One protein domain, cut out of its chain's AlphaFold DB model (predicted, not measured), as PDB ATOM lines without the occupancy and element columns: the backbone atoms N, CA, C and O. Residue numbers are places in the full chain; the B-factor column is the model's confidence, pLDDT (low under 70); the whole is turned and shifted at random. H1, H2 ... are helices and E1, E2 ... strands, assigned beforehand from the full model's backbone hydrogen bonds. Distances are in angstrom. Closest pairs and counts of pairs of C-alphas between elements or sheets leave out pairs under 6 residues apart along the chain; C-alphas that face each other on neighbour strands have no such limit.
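Overview. This is residues 10 to 160 of the 234 residues of an uncharacterized protein of Enterobacter hormaechei (UniProt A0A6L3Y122). A small strand hairpin, E1 and E2, makes one end of a layer of four helices in a row, H1, H6, H5 and H3, and H2 crosses one face of the layer. The printed part has 151 residues, with H1 H2 H3 H4 H5 E1 E2 H6 H7 along the chain, and is mostly helix. It is compact, with a radius of gyration of the C-alphas of 17.0 A and spans of 57, 42 and 24 A.

Along the chain. E1 is residues 124 to 126 and E2 131 to 133. H5, residues 108 to 123, is 21.7 A long with a kink of 27 degrees near residue 115; H6, 135 to 154, is 28.7 A. H1, residues 10 to 32, begins at C-alpha (263.289, 255.983, 348.911) and is 33.0 A long. H2, 43 to 66, is 34.5 A; H3, 71 to 95, is 36.6 A and ends at C-alpha (275.048, 240.826, 303.926). H4 is 100 to 105 and H7 156 to 159.

Arrangement. E1 and E2 are an antiparallel hairpin; N 125 and O 132 are 2.8 A apart, within hydrogen-bond range. The hub H5 touches H6, closest C-alphas Ala 123 and Cys 138 at 4.5 A, at a shallow tilt of 26 degrees, opposite ways. H5 touches H3, closest C-alphas Ile 111 and Ala 81 at 6.2 A. H6 touches H1, closest C-alphas Leu 154 and Gly 27 at 4.1 A. H2 touches H1, about perpendicular at 76 degrees, closest C-alphas Thr 49 and Val 21 at 6.0 A. H2 touches H5, closest C-alphas Thr 64 and Leu 117 at 6.1 A. H4 is close to but not clearly touching H3, C-alphas Val 103 and Ile 89 at 6.3 A. H6 and H7 meet only through their link. Every O i to N i+4 pair is within hydrogen-bond range in H1, H4 and H6; H2 has 18 of 20, H3 20 of 21, H5 10 of 12, and H7 is too short.

Size, cuts and confidence. The C-alphas farthest apart, His 95 and Val 129, are 58.4 A apart. The printed part has no cut and no long link. Residues 96, 98 and 101 have pLDDT under 70.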
ATOM      1  N   ALA A  10     264.357 255.728 349.870       80.69
ATOM      2  CA  ALA A  10     263.289 255.983 348.911       80.69
ATOM      3  C   ALA A  10     263.703 257.022 347.858       80.69
ATOM      4  O   ALA A  10     263.518 256.786 346.672       80.69
ATOM      5  N   THR A  11     264.343 258.123 348.260       85.75
ATOM      6  CA  THR A  11     264.837 259.153 347.330       85.75
ATOM      7  C   THR A  11     265.886 258.591 346.371       85.75
ATOM      8  O   THR A  11     265.811 258.832 345.169       85.75
ATOM      9  N   ILE A  12     266.838 257.802 346.881       83.12
ATOM     10  CA  ILE A  12     267.861 257.152 346.046       83.12
ATOM     11  C   ILE A  12     267.197 256.198 345.051       83.12
ATOM     12  O   ILE A  12     267.516 256.223 343.864       83.12
ATOM     13  N   LEU A  13     266.241 255.391 345.515       83.69
ATOM     14  CA  LEU A  13     265.498 254.464 344.668       83.69
ATOM     15  C   LEU A  13     264.712 255.201 343.575       83.69
ATOM     16  O   LEU A  13     264.781 254.800 342.417       83.69
ATOM     17  N   SER A  14     264.030 256.297 343.909       87.00
ATOM     18  CA  SER A  14     263.301 257.122 342.940       87.00
ATOM     19  C   SER A  14     264.226 257.731 341.885       87.00
ATOM     20  O   SER A  14     263.906 257.677 340.701       87.00
ATOM     21  N   ILE A  15     265.393 258.250 342.284       89.19
ATOM     22  CA  ILE A  15     266.400 258.764 341.342       89.19
ATOM     23  C   ILE A  15     266.865 257.641 340.409       89.19
ATOM     24  O   ILE A  15     266.888 257.815 339.194       89.19
ATOM     25  N   MET A  16     267.179 256.466 340.955       88.69
ATOM     26  CA  MET A  16     267.621 255.315 340.164       88.69
ATOM     27  C   MET A  16     266.551 254.819 339.185       88.69
ATOM     28  O   MET A  16     266.875 254.502 338.041       88.69
ATOM     29  N   MET A  17     265.288 254.783 339.614       90.31
ATOM     30  CA  MET A  17     264.139 254.461 338.766       90.31
ATOM     31  C   MET A  17     263.957 255.489 337.645       90.31
ATOM     32  O   MET A  17     263.702 255.124 336.503       90.31
ATOM     33  N   PHE A  18     264.126 256.775 337.941       92.12
ATOM     34  CA  PHE A  18     264.022 257.814 336.924       92.12
ATOM     35  C   PHE A  18     265.150 257.713 335.886       92.12
ATOM     36  O   PHE A  18     264.895 257.760 334.682       92.12
ATOM     37  N   ILE A  19     266.393 257.500 336.333       94.12
ATOM     38  CA  ILE A  19     267.547 257.328 335.438       94.12
ATOM     39  C   ILE A  19     267.369 256.085 334.556       94.12
ATOM     40  O   ILE A  19     267.686 256.135 333.368       94.12
ATOM     41  N   SER A  20     266.843 254.975 335.088       94.81
ATOM     42  CA  SER A  20     266.614 253.763 334.290       94.81
ATOM     43  C   SER A  20     265.513 253.948 333.243       94.81
ATOM     44  O   SER A  20     265.680 253.496 332.109       94.81
ATOM     45  N   VAL A  21     264.436 254.669 333.575       95.12
ATOM     46  CA  VAL A  21     263.384 255.052 332.619       95.12
ATOM     47  C   VAL A  21     263.954 255.917 331.503       95.12
ATOM     48  O   VAL A  21     263.734 255.625 330.328       95.12
ATOM     49  N   TYR A  22     264.733 256.944 331.849       94.81
ATOM     50  CA  TYR A  22     265.364 257.802 330.850       94.81
ATOM     51  C   TYR A  22     266.343 257.018 329.966       94.81
ATOM     52  O   TYR A  22     266.331 257.174 328.747       94.81
ATOM     53  N   ALA A  23     267.147 256.120 330.547       95.38
ATOM     54  CA  ALA A  23     268.046 255.249 329.793       95.38
ATOM     55  C   ALA A  23     267.277 254.361 328.802       95.38
ATOM     56  O   ALA A  23     267.646 254.294 327.631       95.38
ATOM     57  N   PHE A  24     266.181 253.733 329.241       94.50
ATOM     58  CA  PHE A  24     265.309 252.939 328.373       94.50
ATOM     59  C   PHE A  24     264.749 253.771 327.216       94.50
ATOM     60  O   PHE A  24     264.870 253.383 326.054       94.50
ATOM     61  N   LYS A  25     264.214 254.958 327.516       93.38
ATOM     62  CA  LYS A  25     263.646 255.862 326.508       93.38
ATOM     63  C   LYS A  25     264.685 256.403 325.541       93.38
ATOM     64  O   LYS A  25     264.409 256.510 324.352       93.38
ATOM     65  N   SER A  26     265.902 256.654 326.011       93.25
ATOM     66  CA  SER A  26     267.027 256.997 325.144       93.25
ATOM     67  C   SER A  26     267.388 255.855 324.190       93.25
ATOM     68  O   SER A  26     267.755 256.119 323.046       93.25
ATOM     69  N   GLY A  27     267.271 254.600 324.632       91.38
ATOM     70  CA  GLY A  27     267.431 253.428 323.773       91.38
ATOM     71  C   GLY A  27     266.348 253.343 322.694       91.38
ATOM     72  O   GLY A  27     266.670 253.151 321.522       91.38
ATOM     73  N   GLU A  28     265.077 253.546 323.059       89.12
ATOM     74  CA  GLU A  28     263.960 253.608 322.097       89.12
ATOM     75  C   GLU A  28     264.119 254.775 321.107       89.12
ATOM     76  O   GLU A  28     263.937 254.598 319.903       89.12
ATOM     77  N   ALA A  29     264.530 255.954 321.580       89.38
ATOM     78  CA  ALA A  29     264.813 257.109 320.730       89.38
ATOM     79  C   ALA A  29     265.881 256.795 319.685       89.38
ATOM     80  O   ALA A  29     265.698 257.059 318.495       89.38
ATOM     81  N   MET A  30     266.959 256.134 320.107       87.75
ATOM     82  CA  MET A  30     268.003 255.681 319.199       87.75
ATOM     83  C   MET A  30     267.513 254.599 318.224       87.75
ATOM     84  O   MET A  30     267.954 254.582 317.075       87.75
ATOM     85  N   PHE A  31     266.604 253.711 318.640       84.69
ATOM     86  CA  PHE A  31     265.998 252.723 317.745       84.69
ATOM     87  C   PHE A  31     265.235 253.395 316.598       84.69
ATOM     88  O   PHE A  31     265.419 253.029 315.437       84.69
ATOM     89  N   PHE A  32     264.394 254.378 316.921       82.06
ATOM     90  CA  PHE A  32     263.553 255.068 315.944       82.06
ATOM     91  C   PHE A  32     264.266 256.195 315.192       82.06
ATOM     92  O   PHE A  32     263.803 256.581 314.115       82.06
ATOM     93  N   GLY A  33     265.384 256.683 315.733       80.50
ATOM     94  CA  GLY A  33     266.212 257.748 315.175       80.50
ATOM     95  C   GLY A  33     265.750 259.163 315.532       80.50
ATOM     96  O   GLY A  33     266.230 260.106 314.907       80.50
ATOM     97  N   TYR A  34     264.817 259.333 316.481       83.69
ATOM     98  CA  TYR A  34     264.376 260.671 316.885       83.69
ATOM     99  C   TYR A  34     265.335 261.280 317.924       83.69
ATOM    100  O   TYR A  34     265.909 260.554 318.741       83.69
ATOM    101  N   PRO A  35     265.533 262.610 317.919       83.56
ATOM    102  CA  PRO A  35     266.430 263.265 318.865       83.56
ATOM    103  C   PRO A  35     266.016 263.104 320.334       83.56
ATOM    104  O   PRO A  35     264.842 263.227 320.678       83.56
ATOM    105  N   SER A  36     266.993 262.932 321.229       84.44
ATOM    106  CA  SER A  36     266.750 262.715 322.663       84.44
ATOM    107  C   SER A  36     266.066 263.886 323.378       84.44
ATOM    108  O   SER A  36     265.408 263.672 324.389       84.44
ATOM    109  N   TYR A  37     266.152 265.113 322.855       84.56
ATOM    110  CA  TYR A  37     265.460 266.273 323.434       84.56
ATOM    111  C   TYR A  37     263.932 266.228 323.254       84.56
ATOM    112  O   TYR A  37     263.219 266.983 323.912       84.56
ATOM    113  N   TYR A  38     263.420 265.328 322.405       85.12
ATOM    114  CA  TYR A  38     261.991 265.027 322.311       85.12
ATOM    115  C   TYR A  38     261.544 263.906 323.262       85.12
ATOM    116  O   TYR A  38     260.376 263.523 323.240       85.12
ATOM    117  N   ILE A  39     262.434 263.371 324.107       87.38
ATOM    118  CA  ILE A  39     262.036 262.431 325.157       87.38
ATOM    119  C   ILE A  39     261.232 263.204 326.200       87.38
ATOM    120  O   ILE A  39     261.777 263.951 327.012       87.38
ATOM    121  N   TYR A  40     259.921 263.002 326.173       86.75
ATOM    122  CA  TYR A  40     259.001 263.536 327.160       86.75
ATOM    123  C   TYR A  40     258.548 262.413 328.093       86.75
ATOM    124  O   TYR A  40     258.070 261.371 327.645       86.75
ATOM    125  N   LEU A  41     258.732 262.618 329.396       87.25
ATOM    126  CA  LEU A  41     258.399 261.648 330.435       87.25
ATOM    127  C   LEU A  41     257.212 262.167 331.247       87.25
ATOM    128  O   LEU A  41     257.401 262.863 332.244       87.25
ATOM    129  N   ASP A  42     255.994 261.838 330.817       86.38
ATOM    130  CA  ASP A  42     254.815 262.008 331.667       86.38
ATOM    131  C   ASP A  42     254.697 260.859 332.685       86.38
ATOM    132  O   ASP A  42     255.398 259.843 332.612       86.38
ATOM    133  N   THR A  43     253.817 261.017 333.674       86.31
ATOM    134  CA  THR A  43     253.627 260.018 334.734       86.31
ATOM    135  C   THR A  43     253.227 258.647 334.181       86.31
ATOM    136  O   THR A  43     253.707 257.630 334.678       86.31
ATOM    137  N   ASN A  44     252.397 258.603 333.136       86.62
ATOM    138  CA  ASN A  44     251.948 257.347 332.537       86.62
ATOM    139  C   ASN A  44     253.104 256.638 331.830       86.62
ATOM    140  O   ASN A  44     253.271 255.428 331.968       86.62
ATOM    141  N   GLU A  45     253.935 257.390 331.118       86.25
ATOM    142  CA  GLU A  45     255.093 256.885 330.400       86.25
ATOM    143  C   GLU A  45     256.153 256.347 331.366       86.25
ATOM    144  O   GLU A  45     256.725 255.275 331.139       86.25
ATOM    145  N   VAL A  46     256.363 257.049 332.486       90.50
ATOM    146  CA  VAL A  46     257.229 256.598 333.580       90.50
ATOM    147  C   VAL A  46     256.699 255.298 334.181       90.50
ATOM    148  O   VAL A  46     257.450 254.327 334.254       90.50
ATOM    149  N   ILE A  47     255.416 255.232 334.553       90.69
ATOM    150  CA  ILE A  47     254.811 254.025 335.142       90.69
ATOM    151  C   ILE A  47     254.896 252.844 334.171       90.69
ATOM    152  O   ILE A  47     255.371 251.773 334.547       90.69
ATOM    153  N   ASN A  48     254.507 253.033 332.909       89.56
ATOM    154  CA  ASN A  48     254.541 251.978 331.897       89.56
ATOM    155  C   ASN A  48     255.964 251.465 331.656       89.56
ATOM    156  O   ASN A  48     256.187 250.258 331.548       89.56
ATOM    157  N   THR A  49     256.946 252.367 331.599       92.38
ATOM    158  CA  THR A  49     258.352 251.985 331.422       92.38
ATOM    159  C   THR A  49     258.888 251.251 332.650       92.38
ATOM    160  O   THR A  49     259.568 250.232 332.508       92.38
ATOM    161  N   LEU A  50     258.535 251.698 333.858       93.19
ATOM    162  CA  LEU A  50     258.891 251.005 335.095       93.19
ATOM    163  C   LEU A  50     258.272 249.611 335.171       93.19
ATOM    164  O   LEU A  50     258.969 248.693 335.586       93.19
ATOM    165  N   LEU A  51     257.028 249.424 334.719       91.75
ATOM    166  CA  LEU A  51     256.390 248.105 334.652       91.75
ATOM    167  C   LEU A  51     257.128 247.160 333.689       91.75
ATOM    168  O   LEU A  51     257.388 246.003 334.026       91.75
ATOM    169  N   LYS A  52     257.537 247.651 332.511       91.00
ATOM    170  CA  LYS A  52     258.360 246.869 331.566       91.00
ATOM    171  C   LYS A  52     259.685 246.442 332.209       91.00
ATOM    172  O   LYS A  52     260.077 245.280 332.109       91.00
ATOM    173  N   LEU A  53     260.368 247.367 332.886       91.62
ATOM    174  CA  LEU A  53     261.633 247.088 333.569       91.62
ATOM    175  C   LEU A  53     261.442 246.176 334.793       91.62
ATOM    176  O   LEU A  53     262.280 245.306 335.035       91.62
ATOM    177  N   SER A  54     260.342 246.314 335.538       89.81
ATOM    178  CA  SER A  54     260.079 245.515 336.735       89.81
ATOM    179  C   SER A  54     259.876 244.045 336.404       89.81
ATOM    180  O   SER A  54     260.372 243.203 337.140       89.81
ATOM    181  N   VAL A  55     259.229 243.716 335.279       88.38
ATOM    182  CA  VAL A  55     259.100 242.319 334.820       88.38
ATOM    183  C   VAL A  55     260.478 241.671 334.655       88.38
ATOM    184  O   VAL A  55     260.699 240.544 335.107       88.38
ATOM    185  N   VAL A  56     261.437 242.395 334.072       86.44
ATOM    186  CA  VAL A  56     262.804 241.888 333.901       86.44
ATOM    187  C   VAL A  56     263.525 241.753 335.242       86.44
ATOM    188  O   VAL A  56     264.150 240.724 335.491       86.44
ATOM    189  N   ILE A  57     263.426 242.754 336.123       86.00
ATOM    190  CA  ILE A  57     264.056 242.710 337.454       86.00
ATOM    191  C   ILE A  57     263.491 241.563 338.293       86.00
ATOM    192  O   ILE A  57     264.264 240.832 338.905       86.00
ATOM    193  N   ILE A  58     262.169 241.377 338.309       89.44
ATOM    194  CA  ILE A  58     261.524 240.275 339.032       89.44
ATOM    195  C   ILE A  58     262.052 238.947 338.494       89.44
ATOM    196  O   ILE A  58     262.493 238.114 339.277       89.44
ATOM    197  N   THR A  59     262.112 238.787 337.168       89.44
ATOM    198  CA  THR A  59     262.662 237.578 336.538       89.44
ATOM    199  C   THR A  59     264.111 237.327 336.961       89.44
ATOM    200  O   THR A  59     264.462 236.206 337.327       89.44
ATOM    201  N   LEU A  60     264.955 238.364 336.960       89.25
ATOM    202  CA  LEU A  60     266.340 238.275 337.423       89.25
ATOM    203  C   LEU A  60     266.411 237.841 338.890       89.25
ATOM    204  O   LEU A  60     267.135 236.900 339.201       89.25
ATOM    205  N   ILE A  61     265.643 238.482 339.775       86.50
ATOM    206  CA  ILE A  61     265.616 238.146 341.202       86.50
ATOM    207  C   ILE A  61     265.177 236.693 341.388       86.50
ATOM    208  O   ILE A  61     265.889 235.925 342.032       86.50
ATOM    209  N   THR A  62     264.070 236.279 340.769       88.81
ATOM    210  CA  THR A  62     263.579 234.899 340.842       88.81
ATOM    211  C   THR A  62     264.645 233.910 340.379       88.81
ATOM    212  O   THR A  62     264.958 232.976 341.110       88.81
ATOM    213  N   LEU A  63     265.279 234.137 339.225       89.44
ATOM    214  CA  LEU A  63     266.355 233.270 338.735       89.44
ATOM    215  C   LEU A  63     267.545 233.224 339.699       89.44
ATOM    216  O   LEU A  63     268.087 232.148 339.936       89.44
ATOM    217  N   THR A  64     267.930 234.353 340.297       86.12
ATOM    218  CA  THR A  64     269.044 234.399 341.260       86.12
ATOM    219  C   THR A  64     268.767 233.674 342.575       86.12
ATOM    220  O   THR A  64     269.715 233.259 343.243       86.12
ATOM    221  N   LEU A  65     267.494 233.489 342.948       83.62
ATOM    222  CA  LEU A  65     267.120 232.682 344.113       83.62
ATOM    223  C   LEU A  65     267.379 231.190 343.873       83.62
ATOM    224  O   LEU A  65     267.785 230.489 344.796       83.62
ATOM    225  N   PHE A  66     267.194 230.715 342.638       83.62
ATOM    226  CA  PHE A  66     267.377 229.304 342.277       83.62
ATOM    227  C   PHE A  66     268.770 228.991 341.723       83.62
ATOM    228  O   PHE A  66     269.254 227.869 341.859       83.62
ATOM    229  N   ILE A  67     269.431 229.969 341.100       82.94
ATOM    230  CA  ILE A  67     270.680 229.776 340.363       82.94
ATOM    231  C   ILE A  67     271.765 230.674 340.953       82.94
ATOM    232  O   ILE A  67     271.750 231.895 340.805       82.94
ATOM    233  N   ARG A  68     272.785 230.053 341.554       84.25
ATOM    234  CA  ARG A  68     274.047 230.725 341.885       84.25
ATOM    235  C   ARG A  68     275.107 230.318 340.883       84.25
ATOM    236  O   ARG A  68     275.550 229.176 340.891       84.25
ATOM    237  N   ILE A  69     275.528 231.256 340.039       84.69
ATOM    238  CA  ILE A  69     276.521 231.002 338.993       84.69
ATOM    239  C   ILE A  69     277.935 231.071 339.600       84.69
ATOM    240  O   ILE A  69     278.368 232.151 340.023       84.69
ATOM    241  N   PRO A  70     278.702 229.963 339.630       89.06
ATOM    242  CA  PRO A  70     280.103 230.003 340.032       89.06
ATOM    243  C   PRO A  70     280.929 230.833 339.045       89.06
ATOM    244  O   PRO A  70     280.650 230.856 337.848       89.06
ATOM    245  N   THR A  71     282.011 231.460 339.516       89.38
ATOM    246  CA  THR A  71     282.842 232.355 338.686       89.38
ATOM    247  C   THR A  71     283.343 231.693 337.394       89.38
ATOM    248  O   THR A  71     283.349 232.339 336.352       89.38
ATOM    249  N   LYS A  72     283.699 230.399 337.425       90.75
ATOM    250  CA  LYS A  72     284.146 229.654 336.231       90.75
ATOM    251  C   LYS A  72     283.052 229.561 335.156       90.75
ATOM    252  O   LYS A  72     283.328 229.803 333.986       90.75
ATOM    253  N   PHE A  73     281.811 229.276 335.556       91.00
ATOM    254  CA  PHE A  73     280.673 229.211 334.635       91.00
ATOM    255  C   PHE A  73     280.242 230.592 334.147       91.00
ATOM    256  O   PHE A  73     279.867 230.730 332.991       91.00
ATOM    257  N   PHE A  74     280.356 231.629 334.981       91.31
ATOM    258  CA  PHE A  74     280.131 233.005 334.539       91.31
ATOM    259  C   PHE A  74     281.081 233.390 333.396       91.31
ATOM    260  O   PHE A  74     280.626 233.872 332.361       91.31
ATOM    261  N   ILE A  75     282.382 233.115 333.555       92.12
ATOM    262  CA  ILE A  75     283.385 233.361 332.508       92.12
ATOM    263  C   ILE A  75     283.027 232.583 331.236       92.12
ATOM    264  O   ILE A  75     283.048 233.157 330.149       92.12
ATOM    265  N   LEU A  76     282.636 231.310 331.373       93.06
ATOM    266  CA  LEU A  76     282.206 230.483 330.246       93.06
ATOM    267  C   LEU A  76     280.982 231.075 329.526       93.06
ATOM    268  O   LEU A  76     281.010 231.216 328.308       93.06
ATOM    269  N   PHE A  77     279.928 231.463 330.250       92.50
ATOM    270  CA  PHE A  77     278.716 232.028 329.648       92.50
ATOM    271  C   PHE A  77     278.983 233.349 328.927       92.50
ATOM    272  O   PHE A  77     278.481 233.552 327.823       92.50
ATOM    273  N   VAL A  78     279.803 234.227 329.510       92.81
ATOM    274  CA  VAL A  78     280.209 235.474 328.849       92.81
ATOM    275  C   VAL A  78     281.033 235.177 327.596       92.81
ATOM    276  O   VAL A  78     280.774 235.775 326.555       92.81
ATOM    277  N   ALA A  79     281.970 234.225 327.652       93.00
ATOM    278  CA  ALA A  79     282.759 233.825 326.488       93.00
ATOM    279  C   ALA A  79     281.872 233.282 325.355       93.00
ATOM    280  O   ALA A  79     281.989 233.732 324.217       93.00
ATOM    281  N   VAL A  80     280.927 232.388 325.664       94.00
ATOM    282  CA  VAL A  80     279.964 231.851 324.686       94.00
ATOM    283  C   VAL A  80     279.085 232.959 324.101       94.00
ATOM    284  O   VAL A  80     278.854 232.990 322.890       94.00
ATOM    285  N   ALA A  81     278.620 233.903 324.923       92.00
ATOM    286  CA  ALA A  81     277.817 235.031 324.460       92.00
ATOM    287  C   ALA A  81     278.614 235.965 323.534       92.00
ATOM    288  O   ALA A  81     278.088 236.414 322.515       92.00
ATOM    289  N   LEU A  82     279.892 236.213 323.842       92.81
ATOM    290  CA  LEU A  82     280.793 236.991 322.993       92.81
ATOM    291  C   LEU A  82     281.076 236.285 321.666       92.81
ATOM    292  O   LEU A  82     280.935 236.909 320.620       92.81
ATOM    293  N   ILE A  83     281.403 234.990 321.685       93.31
ATOM    294  CA  ILE A  83     281.617 234.198 320.464       93.31
ATOM    295  C   ILE A  83     280.362 234.239 319.589       93.31
ATOM    296  O   ILE A  83     280.437 234.560 318.406       93.31
ATOM    297  N   THR A  84     279.190 234.008 320.184       90.81
ATOM    298  CA  THR A  84     277.905 234.072 319.474       90.81
ATOM    299  C   THR A  84     277.664 235.460 318.876       90.81
ATOM    300  O   THR A  84     277.212 235.576 317.738       90.81
ATOM    301  N   LYS A  85     277.992 236.528 319.615       89.88
ATOM    302  CA  LYS A  85     277.925 237.906 319.119       89.88
ATOM    303  C   LYS A  85     278.849 238.113 317.915       89.88
ATOM    304  O   LYS A  85     278.388 238.647 316.911       89.88
ATOM    305  N   PHE A  86     280.103 237.665 317.979       89.81
ATOM    306  CA  PHE A  86     281.057 237.781 316.869       89.81
ATOM    307  C   PHE A  86     280.620 236.994 315.634       89.81
ATOM    308  O   PHE A  86     280.674 237.540 314.537       89.81
ATOM    309  N   ILE A  87     280.105 235.772 315.804       89.06
ATOM    310  CA  ILE A  87     279.543 234.981 314.699       89.06
ATOM    311  C   ILE A  87     278.409 235.757 314.024       89.06
ATOM    312  O   ILE A  87     278.399 235.905 312.804       89.06
ATOM    313  N   ARG A  88     277.473 236.313 314.803       85.06
ATOM    314  CA  ARG A  88     276.366 237.096 314.238       85.06
ATOM    315  C   ARG A  88     276.846 238.370 313.536       85.06
ATOM    316  O   ARG A  88     276.275 238.723 312.513       85.06
ATOM    317  N   ILE A  89     277.878 239.044 314.052       85.81
ATOM    318  CA  ILE A  89     278.492 240.206 313.386       85.81
ATOM    319  C   ILE A  89     279.132 239.792 312.057       85.81
ATOM    320  O   ILE A  89     278.920 240.476 311.062       85.81
ATOM    321  N   ALA A  90     279.866 238.676 312.023       85.00
ATOM    322  CA  ALA A  90     280.508 238.175 310.811       85.00
ATOM    323  C   ALA A  90     279.475 237.831 309.725       85.00
ATOM    324  O   ALA A  90     279.603 238.263 308.580       85.00
ATOM    325  N   VAL A  91     278.391 237.145 310.103       84.06
ATOM    326  CA  VAL A  91     277.263 236.887 309.194       84.06
ATOM    327  C   VAL A  91     276.659 238.204 308.700       84.06
ATOM    328  O   VAL A  91     276.446 238.374 307.504       84.06
ATOM    329  N   LEU A  92     276.442 239.177 309.590       79.94
ATOM    330  CA  LEU A  92     275.879 240.476 309.218       79.94
ATOM    331  C   LEU A  92     276.767 241.243 308.230       79.94
ATOM    332  O   LEU A  92     276.244 241.828 307.286       79.94
ATOM    333  N   SER A  93     278.091 241.215 308.423       81.31
ATOM    334  CA  SER A  93     279.047 241.905 307.548       81.31
ATOM    335  C   SER A  93     279.091 241.361 306.127       81.31
ATOM    336  O   SER A  93     279.441 242.101 305.213       81.31
ATOM    337  N   HIS A  94     278.714 240.095 305.925       79.00
ATOM    338  CA  HIS A  94     278.605 239.516 304.588       79.00
ATOM    339  C   HIS A  94     277.366 240.003 303.828       79.00
ATOM    340  O   HIS A  94     277.370 239.994 302.601       79.00
ATOM    341  N   HIS A  95     276.316 240.425 304.537       72.06
ATOM    342  CA  HIS A  95     275.048 240.826 303.926       72.06
ATOM    343  C   HIS A  95     274.856 242.341 303.838       72.06
ATOM    344  O   HIS A  95     274.048 242.800 303.044       72.06
ATOM    345  N   GLN A  96     275.543 243.138 304.654       69.12
ATOM    346  CA  GLN A  96     275.377 244.591 304.639       69.12
ATOM    347  C   GLN A  96     276.592 245.305 305.239       69.12
ATOM    348  O   GLN A  96     277.271 244.741 306.106       69.12
ATOM    349  N   PRO A  97     276.858 246.562 304.834       71.81
ATOM    350  CA  PRO A  97     277.882 247.378 305.469       71.81
ATOM    351  C   PRO A  97     277.621 247.481 306.978       71.81
ATOM    352  O   PRO A  97     276.508 247.763 307.430       71.81
ATOM    353  N   LEU A  98     278.664 247.229 307.773       68.31
ATOM    354  CA  LEU A  98     278.548 247.219 309.226       68.31
ATOM    355  C   LEU A  98     278.267 248.625 309.758       68.31
ATOM    356  O   LEU A  98     279.122 249.508 309.740       68.31
ATOM    357  N   ASN A  99     277.080 248.802 310.330       71.62
ATOM    358  CA  ASN A  99     276.780 249.952 311.168       71.62
ATOM    359  C   ASN A  99     277.320 249.701 312.587       71.62
ATOM    360  O   ASN A  99     276.950 248.714 313.230       71.62
ATOM    361  N   VAL A 100     278.149 250.613 313.106       71.06
ATOM    362  CA  VAL A 100     278.721 250.558 314.467       71.06
ATOM    363  C   VAL A 100     277.641 250.315 315.524       71.06
ATOM    364  O   VAL A 100     277.814 249.501 316.429       71.06
ATOM    365  N   MET A 101     276.478 250.948 315.375       69.69
ATOM    366  CA  MET A 101     275.368 250.773 316.307       69.69
ATOM    367  C   MET A 101     274.726 249.390 316.208       69.69
ATOM    368  O   MET A 101     274.308 248.843 317.227       69.69
ATOM    369  N   ALA A 102     274.684 248.781 315.021       71.19
ATOM    370  CA  ALA A 102     274.224 247.402 314.873       71.19
ATOM    371  C   ALA A 102     275.183 246.426 315.577       71.19
ATOM    372  O   ALA A 102     274.728 245.553 316.317       71.19
ATOM    373  N   VAL A 103     276.495 246.636 315.434       76.44
ATOM    374  CA  VAL A 103     277.547 245.845 316.100       76.44
ATOM    375  C   VAL A 103     277.465 245.963 317.624       76.44
ATOM    376  O   VAL A 103     277.537 244.963 318.345       76.44
ATOM    377  N   ILE A 104     277.287 247.183 318.135       78.50
ATOM    378  CA  ILE A 104     277.159 247.437 319.573       78.50
ATOM    379  C   ILE A 104     275.860 246.842 320.110       78.50
ATOM    380  O   ILE A 104     275.868 246.281 321.199       78.50
ATOM    381  N   ASN A 105     274.760 246.913 319.367       81.62
ATOM    382  CA  ASN A 105     273.462 246.436 319.828       81.62
ATOM    383  C   ASN A 105     273.367 244.902 319.906       81.62
ATOM    384  O   ASN A 105     272.816 244.346 320.860       81.62
ATOM    385  N   LEU A 106     273.919 244.206 318.909       79.88
ATOM    386  CA  LEU A 106     273.726 242.772 318.712       79.88
ATOM    387  C   LEU A 106     274.218 241.952 319.915       79.88
ATOM    388  O   LEU A 106     275.405 241.926 320.227       79.88
ATOM    389  N   GLY A 107     273.296 241.276 320.606       80.38
ATOM    390  CA  GLY A 107     273.608 240.384 321.732       80.38
ATOM    391  C   GLY A 107     274.041 241.078 323.032       80.38
ATOM    392  O   GLY A 107     274.217 240.402 324.043       80.38
ATOM    393  N   THR A 108     274.168 242.408 323.063       89.00
ATOM    394  CA  THR A 108     274.663 243.130 324.250       89.00
ATOM    395  C   THR A 108     273.680 243.093 325.415       89.00
ATOM    396  O   THR A 108     274.102 242.904 326.554       89.00
ATOM    397  N   SER A 109     272.371 243.159 325.149       87.44
ATOM    398  CA  SER A 109     271.336 242.964 326.177       87.44
ATOM    399  C   SER A 109     271.461 241.608 326.883       87.44
ATOM    400  O   SER A 109     271.301 241.534 328.097       87.44
ATOM    401  N   HIS A 110     271.828 240.550 326.152       87.50
ATOM    402  CA  HIS A 110     271.986 239.201 326.702       87.50
ATOM    403  C   HIS A 110     273.246 239.091 327.565       87.50
ATOM    404  O   HIS A 110     273.203 238.524 328.654       87.50
ATOM    405  N   ILE A 111     274.360 239.684 327.119       92.44
ATOM    406  CA  ILE A 111     275.600 239.746 327.908       92.44
ATOM    407  C   ILE A 111     275.345 240.491 329.224       92.44
ATOM    408  O   ILE A 111     275.711 240.006 330.292       92.44
ATOM    409  N   LEU A 112     274.666 241.640 329.161       93.81
ATOM    410  CA  LEU A 112     274.314 242.422 330.344       93.81
ATOM    411  C   LEU A 112     273.377 241.655 331.283       93.81
ATOM    412  O   LEU A 112     273.565 241.707 332.495       93.81
ATOM    413  N   PHE A 113     272.428 240.888 330.741       90.94
ATOM    414  CA  PHE A 113     271.560 240.015 331.529       90.94
ATOM    415  C   PHE A 113     272.360 238.951 332.304       90.94
ATOM    416  O   PHE A 113     272.158 238.785 333.506       90.94
ATOM    417  N   ILE A 114     273.329 238.288 331.659       91.69
ATOM    418  CA  ILE A 114     274.233 237.321 332.315       91.69
ATOM    419  C   ILE A 114     275.062 238.004 333.413       91.69
ATOM    420  O   ILE A 114     275.208 237.464 334.512       91.69
ATOM    421  N   CYS A 115     275.581 239.208 333.149       93.56
ATOM    422  CA  CYS A 115     276.301 240.000 334.147       93.56
ATOM    423  C   CYS A 115     275.426 240.323 335.362       93.56
ATOM    424  O   CYS A 115     275.881 240.171 336.495       93.56
ATOM    425  N   LEU A 116     274.170 240.721 335.151       93.25
ATOM    426  CA  LEU A 116     273.229 241.007 336.234       93.25
ATOM    427  C   LEU A 116     272.932 239.765 337.079       93.25
ATOM    428  O   LEU A 116     273.022 239.844 338.304       93.25
ATOM    429  N   LEU A 117     272.686 238.611 336.447       92.50
ATOM    430  CA  LEU A 117     272.497 237.333 337.151       92.50
ATOM    431  C   LEU A 117     273.687 236.972 338.052       92.50
ATOM    432  O   LEU A 117     273.508 236.389 339.118       92.50
ATOM    433  N   PHE A 118     274.909 237.315 337.645       92.25
ATOM    434  CA  PHE A 118     276.108 237.054 338.438       92.25
ATOM    435  C   PHE A 118     276.355 238.092 339.544       92.25
ATOM    436  O   PHE A 118     276.845 237.743 340.622       92.25
ATOM    437  N   LEU A 119     276.055 239.367 339.284       92.31
ATOM    438  CA  LEU A 119     276.372 240.480 340.182       92.31
ATOM    439  C   LEU A 119     275.335 240.667 341.294       92.31
ATOM    440  O   LEU A 119     275.731 240.918 342.431       92.31
ATOM    441  N   ILE A 120     274.038 240.510 341.001       90.25
ATOM    442  CA  ILE A 120     272.946 240.719 341.969       90.25
ATOM    443  C   ILE A 120     273.115 239.853 343.234       90.25
ATOM    444  O   ILE A 120     273.121 240.422 344.327       90.25
ATOM    445  N   PRO A 121     273.363 238.527 343.150       88.69
ATOM    446  CA  PRO A 121     273.571 237.704 344.344       88.69
ATOM    447  C   PRO A 121     274.785 238.133 345.169       88.69
ATOM    448  O   PRO A 121     274.824 237.922 346.374       88.69
ATOM    449  N   LYS A 122     275.802 238.711 344.516       89.06
ATOM    450  CA  LYS A 122     277.052 239.148 345.152       89.06
ATOM    451  C   LYS A 122     276.963 240.549 345.745       89.06
ATOM    452  O   LYS A 122     277.841 240.921 346.522       89.06
ATOM    453  N   ALA A 123     275.941 241.320 345.375       88.50
ATOM    454  CA  ALA A 123     275.669 242.631 345.946       88.50
ATOM    455  C   ALA A 123     275.207 242.528 347.405       88.50
ATOM    456  O   ALA A 123     275.431 243.460 348.173       88.50
ATOM    457  N   ILE A 124     274.622 241.393 347.798       85.81
ATOM    458  CA  ILE A 124     274.196 241.118 349.169       85.81
ATOM    459  C   ILE A 124     275.251 240.238 349.844       85.81
ATOM    460  O   ILE A 124     275.557 239.138 349.385       85.81
ATOM    461  N   LYS A 125     275.805 240.716 350.955       82.19
ATOM    462  CA  LYS A 125     276.711 239.962 351.818       82.19
ATOM    463  C   LYS A 125     275.954 239.562 353.077       82.19
ATOM    464  O   LYS A 125     275.432 240.414 353.788       82.19
ATOM    465  N   GLN A 126     275.887 238.263 353.344       78.69
ATOM    466  CA  GLN A 126     275.378 237.768 354.615       78.69
ATOM    467  C   GLN A 126     276.492 237.861 355.657       78.69
ATOM    468  O   GLN A 126     277.557 237.269 355.489       78.69
ATOM    469  N   GLU A 127     276.249 238.627 356.709       78.50
ATOM    470  CA  GLU A 127     277.045 238.614 357.930       78.50
ATOM    471  C   GLU A 127     276.300 237.779 358.981       78.50
ATOM    472  O   GLU A 127     275.148 237.390 358.778       78.50
ATOM    473  N   THR A 128     276.963 237.424 360.080       75.88
ATOM    474  CA  THR A 128     276.458 236.442 361.059       75.88
ATOM    475  C   THR A 128     275.067 236.764 361.609       75.88
ATOM    476  O   THR A 128     274.339 235.839 361.957       75.88
ATOM    477  N   VAL A 129     274.684 238.044 361.670       77.19
ATOM    478  CA  VAL A 129     273.409 238.497 362.260       77.19
ATOM    479  C   VAL A 129     272.611 239.430 361.333       77.19
ATOM    480  O   VAL A 129     271.429 239.667 361.563       77.19
ATOM    481  N   TYR A 130     273.212 239.953 360.262       79.88
ATOM    482  CA  TYR A 130     272.557 240.901 359.356       79.88
ATOM    483  C   TYR A 130     273.060 240.769 357.918       79.88
ATOM    484  O   TYR A 130     274.124 240.215 357.654       79.88
ATOM    485  N   TYR A 131     272.294 241.315 356.978       81.69
ATOM    486  CA  TYR A 131     272.715 241.461 355.589       81.69
ATOM    487  C   TYR A 131     273.295 242.858 355.369       81.69
ATOM    488  O   TYR A 131     272.689 243.855 355.758       81.69
ATOM    489  N   SER A 132     274.461 242.933 354.735       84.38
ATOM    490  CA  SER A 132     275.098 244.183 354.322       84.38
ATOM    491  C   SER A 132     275.234 244.242 352.800       84.38
ATOM    492  O   SER A 132     275.250 243.219 352.110       84.38
ATOM    493  N   LEU A 133     275.312 245.454 352.246       85.00
ATOM    494  CA  LEU A 133     275.584 245.639 350.822       85.00
ATOM    495  C   LEU A 133     277.086 245.577 350.565       85.00
ATOM    496  O   LEU A 133     277.873 246.323 351.148       85.00
ATOM    497  N   ASN A 134     277.486 244.729 349.627       89.12
ATOM    498  CA  ASN A 134     278.838 244.734 349.104       89.12
ATOM    499  C   ASN A 134     278.951 245.812 348.015       89.12
ATOM    500  O   ASN A 134     278.461 245.644 346.896       89.12
ATOM    501  N   ALA A 135     279.596 246.931 348.354       87.00
ATOM    502  CA  ALA A 135     279.603 248.149 347.543       87.00
ATOM    503  C   ALA A 135     280.100 247.938 346.102       87.00
ATOM    504  O   ALA A 135     279.489 248.434 345.160       87.00
ATOM    505  N   LYS A 136     281.178 247.166 345.900       91.12
ATOM    506  CA  LYS A 136     281.771 246.948 344.567       91.12
ATOM    507  C   LYS A 136     280.834 246.197 343.600       91.12
ATOM    508  O   LYS A 136     280.541 246.740 342.537       91.12
ATOM    509  N   PRO A 137     280.349 244.978 343.909       90.88
ATOM    510  CA  PRO A 137     279.388 244.287 343.052       90.88
ATOM    511  C   PRO A 137     278.045 245.019 342.965       90.88
ATOM    512  O   PRO A 137     277.426 244.965 341.910       90.88
ATOM    513  N   CYS A 138     277.627 245.747 344.008       90.25
ATOM    514  CA  CYS A 138     276.433 246.591 343.954       90.25
ATOM    515  C   CYS A 138     276.570 247.704 342.900       90.25
ATOM    516  O   CYS A 138     275.734 247.800 342.006       90.25
ATOM    517  N   MET A 139     277.663 248.475 342.920       91.75
ATOM    518  CA  MET A 139     277.929 249.517 341.918       91.75
ATOM    519  C   MET A 139     278.014 248.950 340.496       91.75
ATOM    520  O   MET A 139     277.453 249.521 339.563       91.75
ATOM    521  N   LEU A 140     278.672 247.799 340.319       94.38
ATOM    522  CA  LEU A 140     278.735 247.128 339.018       94.38
ATOM    523  C   LEU A 140     277.357 246.640 338.551       94.38
ATOM    524  O   LEU A 140     277.051 246.758 337.367       94.38
ATOM    525  N   ALA A 141     276.519 246.125 339.456       92.75
ATOM    526  CA  ALA A 141     275.150 245.724 339.138       92.75
ATOM    527  C   ALA A 141     274.307 246.930 338.707       92.75
ATOM    528  O   ALA A 141     273.580 246.838 337.724       92.75
ATOM    529  N   VAL A 142     274.453 248.072 339.386       92.12
ATOM    530  CA  VAL A 142     273.779 249.326 339.020       92.12
ATOM    531  C   VAL A 142     274.187 249.780 337.616       92.12
ATOM    532  O   VAL A 142     273.321 250.027 336.780       92.12
ATOM    533  N   LEU A 143     275.488 249.830 337.317       94.38
ATOM    534  CA  LEU A 143     275.980 250.212 335.988       94.38
ATOM    535  C   LEU A 143     275.512 249.240 334.894       94.38
ATOM    536  O   LEU A 143     275.081 249.666 333.819       94.38
ATOM    537  N   ALA A 144     275.559 247.935 335.175       94.75
ATOM    538  CA  ALA A 144     275.062 246.909 334.268       94.75
ATOM    539  C   ALA A 144     273.551 247.038 334.045       94.75
ATOM    540  O   ALA A 144     273.091 246.852 332.923       94.75
ATOM    541  N   PHE A 145     272.786 247.409 335.074       94.00
ATOM    542  CA  PHE A 145     271.338 247.578 334.995       94.00
ATOM    543  C   PHE A 145     270.941 248.825 334.198       94.00
ATOM    544  O   PHE A 145     270.035 248.759 333.368       94.00
ATOM    545  N   LEU A 146     271.640 249.948 334.383       95.00
ATOM    546  CA  LEU A 146     271.423 251.151 333.573       95.00
ATOM    547  C   LEU A 146     271.750 250.893 332.098       95.00
ATOM    548  O   LEU A 146     270.951 251.214 331.217       95.00
ATOM    549  N   SER A 147     272.879 250.226 331.834       94.94
ATOM    550  CA  SER A 147     273.250 249.799 330.480       94.94
ATOM    551  C   SER A 147     272.203 248.846 329.905       94.94
ATOM    552  O   SER A 147     271.784 248.993 328.759       94.94
ATOM    553  N   PHE A 148     271.737 247.884 330.705       94.81
ATOM    554  CA  PHE A 148     270.707 246.940 330.287       94.81
ATOM    555  C   PHE A 148     269.410 247.668 329.942       94.81
ATOM    556  O   PHE A 148     268.830 247.370 328.910       94.81
ATOM    557  N   SER A 149     268.991 248.648 330.745       95.38
ATOM    558  CA  SER A 149     267.780 249.443 330.502       95.38
ATOM    559  C   SER A 149     267.844 250.136 329.141       95.38
ATOM    560  O   SER A 149     266.907 250.025 328.354       95.38
ATOM    561  N   TYR A 150     268.987 250.748 328.815       94.50
ATOM    562  CA  TYR A 150     269.238 251.344 327.504       94.50
ATOM    563  C   TYR A 150     269.147 250.329 326.358       94.50
ATOM    564  O   TYR A 150     268.386 250.516 325.407       94.50
ATOM    565  N   PHE A 151     269.886 249.220 326.447       92.88
ATOM    566  CA  PHE A 151     269.871 248.194 325.401       92.88
ATOM    567  C   PHE A 151     268.534 247.461 325.309       92.88
ATOM    568  O   PHE A 151     268.180 246.966 324.240       92.88
ATOM    569  N   PHE A 152     267.779 247.381 326.400       91.56
ATOM    570  CA  PHE A 152     266.441 246.822 326.400       91.56
ATOM    571  C   PHE A 152     265.482 247.739 325.645       91.56
ATOM    572  O   PHE A 152     264.786 247.243 324.770       91.56
ATOM    573  N   GLY A 153     265.532 249.058 325.869       90.88
ATOM    574  CA  GLY A 153     264.786 250.035 325.067       90.88
ATOM    575  C   GLY A 153     265.146 249.976 323.581       90.88
ATOM    576  O   GLY A 153     264.272 249.853 322.727       90.88
ATOM    577  N   LEU A 154     266.444 249.920 323.264       88.81
ATOM    578  CA  LEU A 154     266.946 249.820 321.886       88.81
ATOM    579  C   LEU A 154     266.482 248.553 321.140       88.81
ATOM    580  O   LEU A 154     266.445 248.543 319.911       88.81
ATOM    581  N   ASN A 155     266.149 247.481 321.862       86.38
ATOM    582  CA  ASN A 155     265.671 246.216 321.291       86.38
ATOM    583  C   ASN A 155     264.221 245.902 321.665       86.38
ATOM    584  O   ASN A 155     263.764 244.790 321.401       86.38
ATOM    585  N   TYR A 156     263.498 246.830 322.296       86.12
ATOM    586  CA  TYR A 156     262.223 246.520 322.936       86.12
ATOM    587  C   TYR A 156     261.237 245.921 321.932       86.12
ATOM    588  O   TYR A 156     260.680 244.850 322.169       86.12
ATOM    589  N   HIS A 157     261.127 246.533 320.754       80.06
ATOM    590  CA  HIS A 157     260.248 246.069 319.683       80.06
ATOM    591  C   HIS A 157     260.711 244.774 319.007       80.06
ATOM    592  O   HIS A 157     259.909 244.115 318.358       80.06
ATOM    593  N   SER A 158     261.969 244.357 319.179       77.94
ATOM    594  CA  SER A 158     262.429 243.033 318.736       77.94
ATOM    595  C   SER A 158     261.931 241.918 319.655       77.94
ATOM    596  O   SER A 158     261.704 240.807 319.189       77.94
ATOM    597  N   PHE A 159     261.747 242.210 320.946       76.50
ATOM    598  CA  PHE A 159     261.175 241.275 321.920       76.50
ATOM    599  C   PHE A 159     259.642 241.351 321.968       76.50
ATOM    600  O   PHE A 159     258.976 240.334 322.137       76.50
ATOM    601  N   PHE A 160     259.089 242.554 321.791       79.12
ATOM    602  CA  PHE A 160     257.662 242.859 321.872       79.12
ATOM    603  C   PHE A 160     257.228 243.659 320.629       79.12
ATOM    604  O   PHE A 160     257.075 244.880 320.702       79.12
TER     605      PHE A 160